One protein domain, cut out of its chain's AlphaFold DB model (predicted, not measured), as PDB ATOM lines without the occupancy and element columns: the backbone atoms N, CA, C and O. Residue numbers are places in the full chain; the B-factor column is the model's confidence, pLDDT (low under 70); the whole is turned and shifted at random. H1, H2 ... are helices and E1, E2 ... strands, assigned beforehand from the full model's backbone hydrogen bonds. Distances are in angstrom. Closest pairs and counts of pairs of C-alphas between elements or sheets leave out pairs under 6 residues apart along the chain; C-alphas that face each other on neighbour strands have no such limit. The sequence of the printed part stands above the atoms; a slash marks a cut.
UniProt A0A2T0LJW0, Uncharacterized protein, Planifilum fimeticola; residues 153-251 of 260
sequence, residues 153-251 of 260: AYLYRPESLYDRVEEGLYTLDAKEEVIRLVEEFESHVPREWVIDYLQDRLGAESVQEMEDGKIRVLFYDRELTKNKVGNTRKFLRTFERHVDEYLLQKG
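What this domain is: This is residues 153 to 251 of the 260 residues of an uncharacterized protein of Planifilum fimeticola (UniProt A0A2T0LJW0). H2 and H3 meet at a corner through their tight link, and the longest helix, H4, lies over the opening between them, while residues 153 to 156 run through the middle. H1 sits beside the first part of H2, and the small hairpin E1 E2 packs on H3; the helices are loosely set, with no helix touching another. The printed part has 99 residues, with four named helices and two named strands in the order H1 H2 H3 E1 E2 H4, the sheet E1 - E2 antiparallel, and is mostly helix. It is compact, with a radius of gyration of the C-alphas of 14.4 A and spans of 38 by 34 by 27 A.

How they stand to each other: H1, residues 159 to 166, and H2, residues 175 to 188, are close but not clearly touching, the closest C-alphas being those of Leu 161 and Val 178, 7.8 A apart. They run opposite ways at a steep tilt of 46 degrees. H2 and H3, residues 191 to 202, meet only through their link. E1, residues 207 to 209, comes closest to H3 at the C-alphas of Val 207 and Gln 199, 6.1 A apart. E1 and E2, residues 215 to 218, form an antiparallel hairpin, with N 208 and O 216 within hydrogen-bond range at 2.9 A. H4, residues 232 to 248, and H3 are near each other, with 10 pairs of C-alphas within 10 A. Every O i to N i+4 pair is within hydrogen-bond range in H2, H3 and H4; in H1, 3 of 4 are.

Where its parts are: H1 begins at C-alpha 159 (50.840, -34.207, 6.905). H2 is 20.5 A long, H3 16.2 A and H4 24.1 A, ending at C-alpha 248 (45.849, -29.122, 23.429).

The domain as a whole: The two C-alphas farthest apart, those of Glu 223 and Gly 251, are 41.1 A apart. The printed part has no cut; the link E2 to H4 is long. Residues 167 to 170 have pLDDT under 70.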
ATOM      1  N   ALA A 153      45.375 -45.422  16.571       93.81
ATOM      2  CA  ALA A 153      46.485 -44.479  16.448       93.81
ATOM      3  C   ALA A 153      46.977 -44.298  14.999       93.81
ATOM      4  O   ALA A 153      47.317 -43.188  14.599       93.81
ATOM      5  N   TYR A 154      46.928 -45.342  14.164       92.44
ATOM      6  CA  TYR A 154      47.356 -45.263  12.760       92.44
ATOM      7  C   TYR A 154      46.379 -44.485  11.854       92.44
ATOM      8  O   TYR A 154      46.686 -44.234  10.680       92.44
ATOM      9  N   LEU A 155      45.216 -44.068  12.368       93.44
ATOM     10  CA  LEU A 155      44.348 -43.088  11.702       93.44
ATOM     11  C   LEU A 155      44.851 -41.648  11.883       93.44
ATOM     12  O   LEU A 155      44.512 -40.791  11.066       93.44
ATOM     13  N   TYR A 156      45.665 -41.372  12.908       93.25
ATOM     14  CA  TYR A 156      46.295 -40.068  13.109       93.25
ATOM     15  C   TYR A 156      47.535 -39.948  12.215       93.25
ATOM     16  O   TYR A 156      48.508 -40.687  12.364       93.25
ATOM     17  N   ARG A 157      47.479 -39.039  11.232       86.69
ATOM     18  CA  ARG A 157      48.478 -38.934  10.154       86.69
ATOM     19  C   ARG A 157      48.908 -37.488   9.909       86.69
ATOM     20  O   ARG A 157      48.360 -36.860   9.004       86.69
ATOM     21  N   PRO A 158      49.880 -36.963  10.675       87.94
ATOM     22  CA  PRO A 158      50.420 -35.629  10.446       87.94
ATOM     23  C   PRO A 158      50.946 -35.484   9.022       87.94
ATOM     24  O   PRO A 158      51.730 -36.316   8.570       87.94
ATOM     25  N   GLU A 159      50.546 -34.416   8.332       83.75
ATOM     26  CA  GLU A 159      50.840 -34.207   6.905       83.75
ATOM     27  C   GLU A 159      52.335 -34.328   6.555       83.75
ATOM     28  O   GLU A 159      52.687 -35.009   5.597       83.75
ATOM     29  N   SER A 160      53.222 -33.753   7.375       82.50
ATOM     30  CA  SER A 160      54.680 -33.802   7.173       82.50
ATOM     31  C   SER A 160      55.258 -35.216   7.193       82.50
ATOM     32  O   SER A 160      56.176 -35.515   6.434       82.50
ATOM     33  N   LEU A 161      54.735 -36.088   8.054       83.88
ATOM     34  CA  LEU A 161      55.168 -37.482   8.121       83.88
ATOM     35  C   LEU A 161      54.444 -38.319   7.056       83.88
ATOM     36  O   LEU A 161      55.040 -39.196   6.439       83.88
ATOM     37  N   TYR A 162      53.177 -37.998   6.795       79.69
ATOM     38  CA  TYR A 162      52.323 -38.627   5.794       79.69
ATOM     39  C   TYR A 162      52.911 -38.597   4.387       79.69
ATOM     40  O   TYR A 162      53.057 -39.657   3.778       79.69
ATOM     41  N   ASP A 163      53.326 -37.426   3.911       76.94
ATOM     42  CA  ASP A 163      53.887 -37.292   2.566       76.94
ATOM     43  C   ASP A 163      55.214 -38.078   2.425       76.94
ATOM     44  O   ASP A 163      55.452 -38.721   1.404       76.94
ATOM     45  N   ARG A 164      56.039 -38.138   3.483       77.00
ATOM     46  CA  ARG A 164      57.287 -38.930   3.504       77.00
ATOM     47  C   ARG A 164      57.046 -40.439   3.463       77.00
ATOM     48  O   ARG A 164      57.836 -41.166   2.870       77.00
ATOM     49  N   VAL A 165      55.996 -40.928   4.119       74.81
ATOM     50  CA  VAL A 165      55.697 -42.368   4.167       74.81
ATOM     51  C   VAL A 165      55.090 -42.853   2.849       74.81
ATOM     52  O   VAL A 165      55.394 -43.965   2.421       74.81
ATOM     53  N   GLU A 166      54.288 -42.026   2.171       70.06
ATOM     54  CA  GLU A 166      53.777 -42.348   0.828       70.06
ATOM     55  C   GLU A 166      54.897 -42.431  -0.222       70.06
ATOM     56  O   GLU A 166      54.794 -43.187  -1.191       70.06
ATOM     57  N   GLU A 167      56.005 -41.722  -0.010       68.69
ATOM     58  CA  GLU A 167      57.195 -41.855  -0.841       68.69
ATOM     59  C   GLU A 167      58.016 -43.090  -0.447       68.69
ATOM     60  O   GLU A 167      58.841 -43.063   0.466       68.69
ATOM     61  N   GLY A 168      57.853 -44.169  -1.224       63.16
ATOM     62  CA  GLY A 168      58.499 -45.475  -1.023       63.16
ATOM     63  C   GLY A 168      60.023 -45.457  -0.804       63.16
ATOM     64  O   GLY A 168      60.597 -46.451  -0.356       63.16
ATOM     65  N   LEU A 169      60.721 -44.364  -1.127       62.41
ATOM     66  CA  LEU A 169      62.143 -44.182  -0.827       62.41
ATOM     67  C   LEU A 169      62.395 -43.947   0.669       62.41
ATOM     68  O   LEU A 169      63.262 -44.634   1.213       62.41
ATOM     69  N   TYR A 170      61.600 -43.094   1.318       66.94
ATOM     70  CA  TYR A 170      61.804 -42.604   2.689       66.94
ATOM     71  C   TYR A 170      61.029 -43.380   3.748       66.94
ATOM     72  O   TYR A 170      61.176 -43.131   4.944       66.94
ATOM     73  N   THR A 171      60.207 -44.337   3.329       70.44
ATOM     74  CA  THR A 171      59.309 -45.027   4.246       70.44
ATOM     75  C   THR A 171      60.053 -45.782   5.359       70.44
ATOM     76  O   THR A 171      59.602 -45.786   6.502       70.44
ATOM     77  N   LEU A 172      61.237 -46.346   5.072       74.19
ATOM     78  CA  LEU A 172      62.083 -46.978   6.099       74.19
ATOM     79  C   LEU A 172      62.669 -45.963   7.087       74.19
ATOM     80  O   LEU A 172      62.745 -46.261   8.277       74.19
ATOM     81  N   ASP A 173      63.029 -44.773   6.612       78.38
ATOM     82  CA  ASP A 173      63.644 -43.725   7.434       78.38
ATOM     83  C   ASP A 173      62.626 -43.117   8.412       78.38
ATOM     84  O   ASP A 173      62.977 -42.694   9.508       78.38
ATOM     85  N   ALA A 174      61.342 -43.121   8.040       80.81
ATOM     86  CA  ALA A 174      60.242 -42.634   8.867       80.81
ATOM     87  C   ALA A 174      59.710 -43.671   9.883       80.81
ATOM     88  O   ALA A 174      58.893 -43.315  10.735       80.81
ATOM     89  N   LYS A 175      60.150 -44.943   9.833       81.75
ATOM     90  CA  LYS A 175      59.597 -46.041  10.659       81.75
ATOM     91  C   LYS A 175      59.614 -45.714  12.154       81.75
ATOM     92  O   LYS A 175      58.590 -45.840  12.821       81.75
ATOM     93  N   GLU A 176      60.769 -45.315  12.682       85.00
ATOM     94  CA  GLU A 176      60.921 -45.035  14.113       85.00
ATOM     95  C   GLU A 176      60.127 -43.801  14.555       85.00
ATOM     96  O   GLU A 176      59.602 -43.772  15.665       85.00
ATOM     97  N   GLU A 177      60.015 -42.787  13.689       87.50
ATOM     98  CA  GLU A 177      59.192 -41.600  13.949       87.50
ATOM     99  C   GLU A 177      57.712 -41.976  14.072       87.50
ATOM    100  O   GLU A 177      57.046 -41.519  14.999       87.50
ATOM    101  N   VAL A 178      57.215 -42.851  13.193       87.44
ATOM    102  CA  VAL A 178      55.834 -43.346  13.254       87.44
ATOM    103  C   VAL A 178      55.590 -44.179  14.513       87.44
ATOM    104  O   VAL A 178      54.566 -43.989  15.161       87.44
ATOM    105  N   ILE A 179      56.513 -45.076  14.890       87.88
ATOM    106  CA  ILE A 179      56.370 -45.885  16.117       87.88
ATOM    107  C   ILE A 179      56.258 -44.977  17.342       87.88
ATOM    108  O   ILE A 179      55.306 -45.106  18.107       87.88
ATOM    109  N   ARG A 180      57.171 -44.007  17.484       89.44
ATOM    110  CA  ARG A 180      57.130 -43.046  18.594       89.44
ATOM    111  C   ARG A 180      55.826 -42.253  18.615       89.44
ATOM    112  O   ARG A 180      55.258 -42.053  19.682       89.44
ATOM    113  N   LEU A 181      55.342 -41.825  17.449       91.38
ATOM    114  CA  LEU A 181      54.079 -41.098  17.340       91.38
ATOM    115  C   LEU A 181      52.882 -41.945  17.786       91.38
ATOM    116  O   LEU A 181      51.997 -41.442  18.475       91.38
ATOM    117  N   VAL A 182      52.846 -43.217  17.391       91.62
ATOM    118  CA  VAL A 182      51.789 -44.156  17.784       91.62
ATOM    119  C   VAL A 182      51.805 -44.380  19.293       91.62
ATOM    120  O   VAL A 182      50.760 -44.265  19.926       91.62
ATOM    121  N   GLU A 183      52.978 -44.615  19.883       92.00
ATOM    122  CA  GLU A 183      53.132 -44.775  21.333       92.00
ATOM    123  C   GLU A 183      52.694 -43.514  22.098       92.00
ATOM    124  O   GLU A 183      51.947 -43.595  23.077       92.00
ATOM    125  N   GLU A 184      53.109 -42.333  21.630       94.00
ATOM    126  CA  GLU A 184      52.724 -41.050  22.224       94.00
ATOM    127  C   GLU A 184      51.206 -40.830  22.129       94.00
ATOM    128  O   GLU A 184      50.565 -40.473  23.121       94.00
ATOM    129  N   PHE A 185      50.606 -41.110  20.967       95.38
ATOM    130  CA  PHE A 185      49.162 -41.045  20.766       95.38
ATOM    131  C   PHE A 185      48.421 -41.967  21.742       95.38
ATOM    132  O   PHE A 185      47.523 -41.506  22.450       95.38
ATOM    133  N   GLU A 186      48.799 -43.246  21.817       94.19
ATOM    134  CA  GLU A 186      48.140 -44.242  22.677       94.19
ATOM    135  C   GLU A 186      48.251 -43.883  24.167       94.19
ATOM    136  O   GLU A 186      47.347 -44.180  24.949       94.19
ATOM    137  N   SER A 187      49.310 -43.173  24.568       95.81
ATOM    138  CA  SER A 187      49.492 -42.707  25.947       95.81
ATOM    139  C   SER A 187      48.565 -41.548  26.357       95.81
ATOM    140  O   SER A 187      48.417 -41.253  27.549       95.81
ATOM    141  N   HIS A 188      47.937 -40.867  25.394       96.88
ATOM    142  CA  HIS A 188      47.217 -39.611  25.634       96.88
ATOM    143  C   HIS A 188      45.778 -39.590  25.108       96.88
ATOM    144  O   HIS A 188      44.928 -38.867  25.655       96.88
ATOM    145  N   VAL A 189      45.488 -40.380  24.074       97.19
ATOM    146  CA  VAL A 189      44.182 -40.472  23.421       97.19
ATOM    147  C   VAL A 189      43.566 -41.845  23.709       97.19
ATOM    148  O   VAL A 189      44.016 -42.845  23.154       97.19
ATOM    149  N   PRO A 190      42.526 -41.917  24.563       95.94
ATOM    150  CA  PRO A 190      41.811 -43.161  24.827       95.94
ATOM    151  C   PRO A 190      41.204 -43.739  23.549       95.94
ATOM    152  O   PRO A 190      40.679 -43.000  22.711       95.94
ATOM    153  N   ARG A 191      41.219 -45.067  23.430       95.69
ATOM    154  CA  ARG A 191      40.642 -45.788  22.287       95.69
ATOM    155  C   ARG A 191      39.153 -45.493  22.130       95.69
ATOM    156  O   ARG A 191      38.697 -45.269  21.013       95.69
ATOM    157  N   GLU A 192      38.429 -45.422  23.239       96.38
ATOM    158  CA  GLU A 192      36.997 -45.130  23.293       96.38
ATOM    159  C   GLU A 192      36.698 -43.751  22.704       96.38
ATOM    160  O   GLU A 192      35.777 -43.616  21.913       96.38
ATOM    161  N   TRP A 193      37.546 -42.751  22.975       97.50
ATOM    162  CA  TRP A 193      37.383 -41.415  22.398       97.50
ATOM    163  C   TRP A 193      37.458 -41.442  20.865       97.50
ATOM    164  O   TRP A 193      36.692 -40.758  20.189       97.50
ATOM    165  N   VAL A 194      38.367 -42.249  20.302       98.00
ATOM    166  CA  VAL A 194      38.488 -42.401  18.844       98.00
ATOM    167  C   VAL A 194      37.290 -43.158  18.273       98.00
ATOM    168  O   VAL A 194      36.770 -42.763  17.232       98.00
ATOM    169  N   ILE A 195      36.840 -44.224  18.940       98.00
ATOM    170  CA  ILE A 195      35.664 -44.996  18.515       98.00
ATOM    171  C   ILE A 195      34.420 -44.104  18.517       98.00
ATOM    172  O   ILE A 195      33.764 -44.017  17.481       98.00
ATOM    173  N   ASP A 196      34.156 -43.388  19.611       98.12
ATOM    174  CA  ASP A 196      33.026 -42.464  19.742       98.12
ATOM    175  C   ASP A 196      33.067 -41.398  18.640       98.12
ATOM    176  O   ASP A 196      32.083 -41.179  17.935       98.12
ATOM    177  N   TYR A 197      34.241 -40.797  18.402       97.88
ATOM    178  CA  TYR A 197      34.432 -39.831  17.321       97.88
ATOM    179  C   TYR A 197      34.050 -40.403  15.950       97.88
ATOM    180  O   TYR A 197      33.373 -39.750  15.148       97.88
ATOM    181  N   LEU A 198      34.531 -41.611  15.647       98.00
ATOM    182  CA  LEU A 198      34.290 -42.256  14.364       98.00
ATOM    183  C   LEU A 198      32.817 -42.641  14.222       98.00
ATOM    184  O   LEU A 198      32.243 -42.387  13.167       98.00
ATOM    185  N   GLN A 199      32.188 -43.178  15.266       97.75
ATOM    186  CA  GLN A 199      30.768 -43.535  15.264       97.75
ATOM    187  C   GLN A 199      29.867 -42.301  15.123       97.75
ATOM    188  O   GLN A 199      28.916 -42.333  14.345       97.75
ATOM    189  N   ASP A 200      30.202 -41.179  15.761       97.31
ATOM    190  CA  ASP A 200      29.461 -39.917  15.623       97.31
ATOM    191  C   ASP A 200      29.500 -39.352  14.197       97.31
ATOM    192  O   ASP A 200      28.589 -38.643  13.758       97.31
ATOM    193  N   ARG A 201      30.586 -39.610  13.460       96.31
ATOM    194  CA  ARG A 201      30.797 -39.071  12.107       96.31
ATOM    195  C   ARG A 201      30.403 -40.035  11.000       96.31
ATOM    196  O   ARG A 201      30.024 -39.584   9.919       96.31
ATOM    197  N   LEU A 202      30.540 -41.330  11.249       96.06
ATOM    198  CA  LEU A 202      30.356 -42.391  10.267       96.06
ATOM    199  C   LEU A 202      29.150 -43.270  10.575       96.06
ATOM    200  O   LEU A 202      28.782 -44.030   9.703       96.06
ATOM    201  N   GLY A 203      28.519 -43.186  11.740       96.38
ATOM    202  CA  GLY A 203      27.503 -44.144  12.174       96.38
ATOM    203  C   GLY A 203      28.112 -45.357  12.880       96.38
ATOM    204  O   GLY A 203      29.226 -45.793  12.576       96.38
ATOM    205  N   ALA A 204      27.371 -45.904  13.844       96.25
ATOM    206  CA  ALA A 204      27.813 -47.025  14.673       96.25
ATOM    207  C   ALA A 204      28.105 -48.289  13.848       96.25
ATOM    208  O   ALA A 204      29.031 -49.031  14.150       96.25
ATOM    209  N   GLU A 205      27.359 -48.511  12.766       94.62
ATOM    210  CA  GLU A 205      27.531 -49.636  11.848       94.62
ATOM    211  C   GLU A 205      28.854 -49.599  11.070       94.62
ATOM    212  O   GLU A 205      29.342 -50.635  10.614       94.62
ATOM    213  N   SER A 206      29.440 -48.409  10.917       96.38
ATOM    214  CA  SER A 206      30.684 -48.209  10.179       96.38
ATOM    215  C   SER A 206      31.926 -48.464  11.029       96.38
ATOM    216  O   SER A 206      33.021 -48.466  10.472       96.38
ATOM    217  N   VAL A 207      31.790 -48.689  12.341       97.75
ATOM    218  CA  VAL A 207      32.918 -48.918  13.253       97.75
ATOM    219  C   VAL A 207      32.687 -50.194  14.049       97.75
ATOM    220  O   VAL A 207      31.729 -50.295  14.808       97.75
ATOM    221  N   GLN A 208      33.588 -51.163  13.908       97.38
ATOM    222  CA  GLN A 208      33.545 -52.410  14.667       97.38
ATOM    223  C   GLN A 208      34.871 -52.621  15.397       97.38
ATOM    224  O   GLN A 208      35.938 -52.501  14.799       97.38
ATOM    225  N   GLU A 209      34.815 -52.975  16.676       97.06
ATOM    226  CA  GLU A 209      35.999 -53.425  17.403       97.06
ATOM    227  C   GLU A 209      36.472 -54.794  16.910       97.06
ATOM    228  O   GLU A 209      35.675 -55.686  16.617       97.06
ATOM    229  N   MET A 210      37.787 -54.950  16.837       96.12
ATOM    230  CA  MET A 210      38.461 -56.197  16.500       96.12
ATOM    231  C   MET A 210      39.359 -56.620  17.669       96.12
ATOM    232  O   MET A 210      39.544 -55.874  18.635       96.12
ATOM    233  N   GLU A 211      39.926 -57.819  17.574       92.69
ATOM    234  CA  GLU A 211      40.922 -58.312  18.527       92.69
ATOM    235  C   GLU A 211      42.190 -57.431  18.542       92.69
ATOM    236  O   GLU A 211      42.389 -56.560  17.687       92.69
ATOM    237  N   ASP A 212      43.035 -57.612  19.560       89.94
ATOM    238  CA  ASP A 212      44.303 -56.884  19.746       89.94
ATOM    239  C   ASP A 212      44.184 -55.347  19.778       89.94
ATOM    240  O   ASP A 212      45.116 -54.618  19.430       89.94
ATOM    241  N   GLY A 213      43.024 -54.831  20.197       92.25
ATOM    242  CA  GLY A 213      42.768 -53.390  20.283       92.25
ATOM    243  C   GLY A 213      42.570 -52.707  18.926       92.25
ATOM    244  O   GLY A 213      42.498 -51.477  18.858       92.25
ATOM    245  N   LYS A 214      42.443 -53.477  17.842       95.75
ATOM    246  CA  LYS A 214      42.177 -52.953  16.501       95.75
ATOM    247  C   LYS A 214      40.715 -52.533  16.350       95.75
ATOM    248  O   LYS A 214      39.842 -52.878  17.152       95.75
ATOM    249  N   ILE A 215      40.450 -51.762  15.307       97.62
ATOM    250  CA  ILE A 215      39.113 -51.386  14.861       97.62
ATOM    251  C   ILE A 215      39.020 -51.554  13.347       97.62
ATOM    252  O   ILE A 215      39.985 -51.299  12.628       97.62
ATOM    253  N   ARG A 216      37.840 -51.937  12.868       97.62
ATOM    254  CA  ARG A 216      37.433 -51.843  11.469       97.62
ATOM    255  C   ARG A 216      36.607 -50.581  11.289       97.62
ATOM    256  O   ARG A 216      35.636 -50.381  12.011       97.62
ATOM    257  N   VAL A 217      36.961 -49.770  10.301       97.81
ATOM    258  CA  VAL A 217      36.285 -48.515   9.963       97.81
ATOM    259  C   VAL A 217      35.928 -48.517   8.485       97.81
ATOM    260  O   VAL A 217      36.804 -48.682   7.635       97.81
ATOM    261  N   LEU A 218      34.649 -48.319   8.177       96.81
ATOM    262  CA  LEU A 218      34.125 -48.236   6.817       96.81
ATOM    263  C   LEU A 218      33.870 -46.771   6.449       96.81
ATOM    264  O   LEU A 218      33.049 -46.092   7.061       96.81
ATOM    265  N   PHE A 219      34.559 -46.289   5.417       96.06
ATOM    266  CA  PHE A 219      34.367 -44.959   4.824       96.06
ATOM    267  C   PHE A 219      33.437 -44.991   3.603       96.06
ATOM    268  O   PHE A 219      33.246 -43.977   2.930       96.06
ATOM    269  N   TYR A 220      32.853 -46.148   3.303       92.88
ATOM    270  CA  TYR A 220      31.804 -46.338   2.307       92.88
ATOM    271  C   TYR A 220      30.482 -46.711   2.985       92.88
ATOM    272  O   TYR A 220      30.440 -46.963   4.189       92.88
ATOM    273  N   ASP A 221      29.399 -46.673   2.212       89.69
ATOM    274  CA  ASP A 221      28.076 -47.108   2.664       89.69
ATOM    275  C   ASP A 221      27.945 -48.638   2.530       89.69
ATOM    276  O   ASP A 221      28.707 -49.382   3.140       89.69
ATOM    277  N   ARG A 222      27.023 -49.143   1.706       87.62
ATOM    278  CA  ARG A 222      26.801 -50.592   1.553       87.62
ATOM    279  C   ARG A 222      27.725 -51.262   0.538       87.62
ATOM    280  O   ARG A 222      28.006 -52.451   0.642       87.62
ATOM    281  N   GLU A 223      28.199 -50.502  -0.442       87.19
ATOM    282  CA  GLU A 223      29.108 -50.977  -1.485       87.19
ATOM    283  C   GLU A 223      30.333 -50.065  -1.585       87.19
ATOM    284  O   GLU A 223      30.247 -48.852  -1.373       87.19
ATOM    285  N   LEU A 224      31.475 -50.651  -1.944       84.81
ATOM    286  CA  LEU A 224      32.798 -50.007  -1.924       84.81
ATOM    287  C   LEU A 224      32.874 -48.704  -2.720       84.81
ATOM    288  O   LEU A 224      33.595 -47.765  -2.373       84.81
ATOM    289  N   THR A 225      32.105 -48.643  -3.797       80.69
ATOM    290  CA  THR A 225      32.116 -47.571  -4.790       80.69
ATOM    291  C   THR A 225      31.431 -46.308  -4.260       80.69
ATOM    292  O   THR A 225      31.806 -45.193  -4.637       80.69
ATOM    293  N   LYS A 226      30.523 -46.440  -3.284       86.12
ATOM    294  CA  LYS A 226      29.772 -45.334  -2.675       86.12
ATOM    295  C   LYS A 226      30.477 -44.785  -1.438       86.12
ATOM    296  O   LYS A 226      30.310 -45.294  -0.333       86.12
ATOM    297  N   ASN A 227      31.262 -43.719  -1.617       85.25
ATOM    298  CA  ASN A 227      31.993 -43.088  -0.513       85.25
ATOM    299  C   ASN A 227      31.002 -42.380   0.421       85.25
ATOM    300  O   ASN A 227      30.264 -41.508  -0.034       85.25
ATOM    301  N   LYS A 228      31.025 -42.705   1.714       90.00
ATOM    302  CA  LYS A 228      30.166 -42.092   2.737       90.00
ATOM    303  C   LYS A 228      30.653 -40.701   3.137       90.00
ATOM    304  O   LYS A 228      29.852 -39.811   3.399       90.00
ATOM    305  N   VAL A 229      31.971 -40.497   3.147       90.38
ATOM    306  CA  VAL A 229      32.619 -39.238   3.557       90.38
ATOM    307  C   VAL A 229      33.009 -38.342   2.378       90.38
ATOM    308  O   VAL A 229      33.549 -37.252   2.574       90.38
ATOM    309  N   GLY A 230      32.774 -38.797   1.144       86.94
ATOM    310  CA  GLY A 230      33.151 -38.140  -0.109       86.94
ATOM    311  C   GLY A 230      34.660 -38.146  -0.388       86.94
ATOM    312  O   GLY A 230      35.078 -38.463  -1.496       86.94
ATOM    313  N   ASN A 231      35.484 -37.812   0.609       89.69
ATOM    314  CA  ASN A 231      36.942 -37.813   0.518       89.69
ATOM    315  C   ASN A 231      37.571 -38.238   1.855       89.69
ATOM    316  O   ASN A 231      37.614 -37.455   2.810       89.69
ATOM    317  N   THR A 232      38.111 -39.459   1.899       91.56
ATOM    318  CA  THR A 232      38.733 -40.024   3.104       91.56
ATOM    319  C   THR A 232      39.938 -39.204   3.574       91.56
ATOM    320  O   THR A 232      40.086 -38.970   4.768       91.56
ATOM    321  N   ARG A 233      40.770 -38.659   2.673       88.94
ATOM    322  CA  ARG A 233      41.915 -37.809   3.068       88.94
ATOM    323  C   ARG A 233      41.458 -36.538   3.792       88.94
ATOM    324  O   ARG A 233      42.049 -36.155   4.799       88.94
ATOM    325  N   LYS A 234      40.382 -35.895   3.325       92.38
ATOM    326  CA  LYS A 234      39.787 -34.724   3.997       92.38
ATOM    327  C   LYS A 234      39.199 -35.092   5.362       92.38
ATOM    328  O   LYS A 234      39.330 -34.309   6.306       92.38
ATOM    329  N   PHE A 235      38.575 -36.264   5.468       95.06
ATOM    330  CA  PHE A 235      38.106 -36.799   6.744       95.06
ATOM    331  C   PHE A 235      39.271 -36.971   7.728       95.06
ATOM    332  O   PHE A 235      39.224 -36.405   8.817       95.06
ATOM    333  N   LEU A 236      40.352 -37.643   7.318       93.31
ATOM    334  CA  LEU A 236      41.523 -37.890   8.168       93.31
ATOM    335  C   LEU A 236      42.213 -36.594   8.621       93.31
ATOM    336  O   LEU A 236      42.568 -36.481   9.787       93.31
ATOM    337  N   ARG A 237      42.316 -35.571   7.759       92.88
ATOM    338  CA  ARG A 237      42.810 -34.237   8.166       92.88
ATOM    339  C   ARG A 237      41.917 -33.563   9.212       92.88
ATOM    340  O   ARG A 237      42.391 -32.837  10.079       92.88
ATOM    341  N   THR A 238      40.605 -33.772   9.118       95.62
ATOM    342  CA  THR A 238      39.657 -33.237  10.107       95.62
ATOM    343  C   THR A 238      39.787 -33.979  11.434       95.62
ATOM    344  O   THR A 238      39.792 -33.334  12.480       95.62
ATOM    345  N   PHE A 239      39.945 -35.305  11.381       96.31
ATOM    346  CA  PHE A 239      40.235 -36.139  12.542       96.31
ATOM    347  C   PHE A 239      41.544 -35.721  13.225       96.31
ATOM    348  O   PHE A 239      41.524 -35.464  14.424       96.31
ATOM    349  N   GLU A 240      42.636 -35.545  12.471       95.38
ATOM    350  CA  GLU A 240      43.923 -35.052  12.988       95.38
ATOM    351  C   GLU A 240      43.743 -33.751  13.777       95.38
ATOM    352  O   GLU A 240      44.144 -33.661  14.935       95.38
ATOM    353  N   ARG A 241      43.056 -32.763  13.190       95.75
ATOM    354  CA  ARG A 241      42.784 -31.485  13.857       95.75
ATOM    355  C   ARG A 241      41.998 -31.661  15.159       95.75
ATOM    356  O   ARG A 241      42.274 -30.971  16.134       95.75
ATOM    357  N   HIS A 242      41.002 -32.545  15.181       96.88
ATOM    358  CA  HIS A 242      40.189 -32.783  16.378       96.88
ATOM    359  C   HIS A 242      40.960 -33.524  17.472       96.88
ATOM    360  O   HIS A 242      40.782 -33.205  18.646       96.88
ATOM    361  N   VAL A 243      41.865 -34.432  17.102       96.75
ATOM    362  CA  VAL A 243      42.834 -35.024  18.034       96.75
ATOM    363  C   VAL A 243      43.750 -33.942  18.612       96.75
ATOM    364  O   VAL A 243      43.919 -33.874  19.827       96.75
ATOM    365  N   ASP A 244      44.301 -33.063  17.772       95.69
ATOM    366  CA  ASP A 244      45.178 -31.981  18.232       95.69
ATOM    367  C   ASP A 244      44.458 -31.036  19.202       95.69
ATOM    368  O   ASP A 244      45.016 -30.652  20.228       95.69
ATOM    369  N   GLU A 245      43.214 -30.660  18.893       96.56
ATOM    370  CA  GLU A 245      42.377 -29.822  19.758       96.56
ATOM    371  C   GLU A 245      42.115 -30.508  21.109       96.56
ATOM    372  O   GLU A 245      42.239 -29.868  22.156       96.56
ATOM    373  N   TYR A 246      41.811 -31.810  21.099       96.31
ATOM    374  CA  TYR A 246      41.626 -32.613  22.310       96.31
ATOM    375  C   TYR A 246      42.894 -32.669  23.174       96.31
ATOM    376  O   TYR A 246      42.829 -32.490  24.393       96.31
ATOM    377  N   LEU A 247      44.060 -32.870  22.562       96.62
ATOM    378  CA  LEU A 247      45.339 -32.921  23.273       96.62
ATOM    379  C   LEU A 247      45.771 -31.548  23.792       96.62
ATOM    380  O   LEU A 247      46.256 -31.437  24.922       96.62
ATOM    381  N   LEU A 248      45.517 -30.485  23.029       96.50
ATOM    382  CA  LEU A 248      45.849 -29.122  23.429       96.50
ATOM    383  C   LEU A 248      45.074 -28.687  24.679       96.50
ATOM    384  O   LEU A 248      45.642 -28.010  25.535       96.50
ATOM    385  N   GLN A 249      43.816 -29.115  24.832       96.31
ATOM    386  CA  GLN A 249      43.030 -28.887  26.056       96.31
ATOM    387  C   GLN A 249      43.680 -29.507  27.303       96.31
ATOM    388  O   GLN A 249      43.451 -29.039  28.416       96.31
ATOM    389  N   LYS A 250      44.520 -30.530  27.117       95.75
ATOM    390  CA  LYS A 250      45.299 -31.193  28.170       95.75
ATOM    391  C   LYS A 250      46.732 -30.664  28.289       95.75
ATOM    392  O   LYS A 250      47.505 -31.185  29.085       95.75
ATOM    393  N   GLY A 251      47.099 -29.645  27.507       95.75
ATOM    394  CA  GLY A 251      48.458 -29.102  27.459       95.75
ATOM    395  C   GLY A 251      49.473 -29.999  26.743       95.75
ATOM    396  O   GLY A 251      50.672 -29.817  26.939       95.75
TER     397      GLY A 251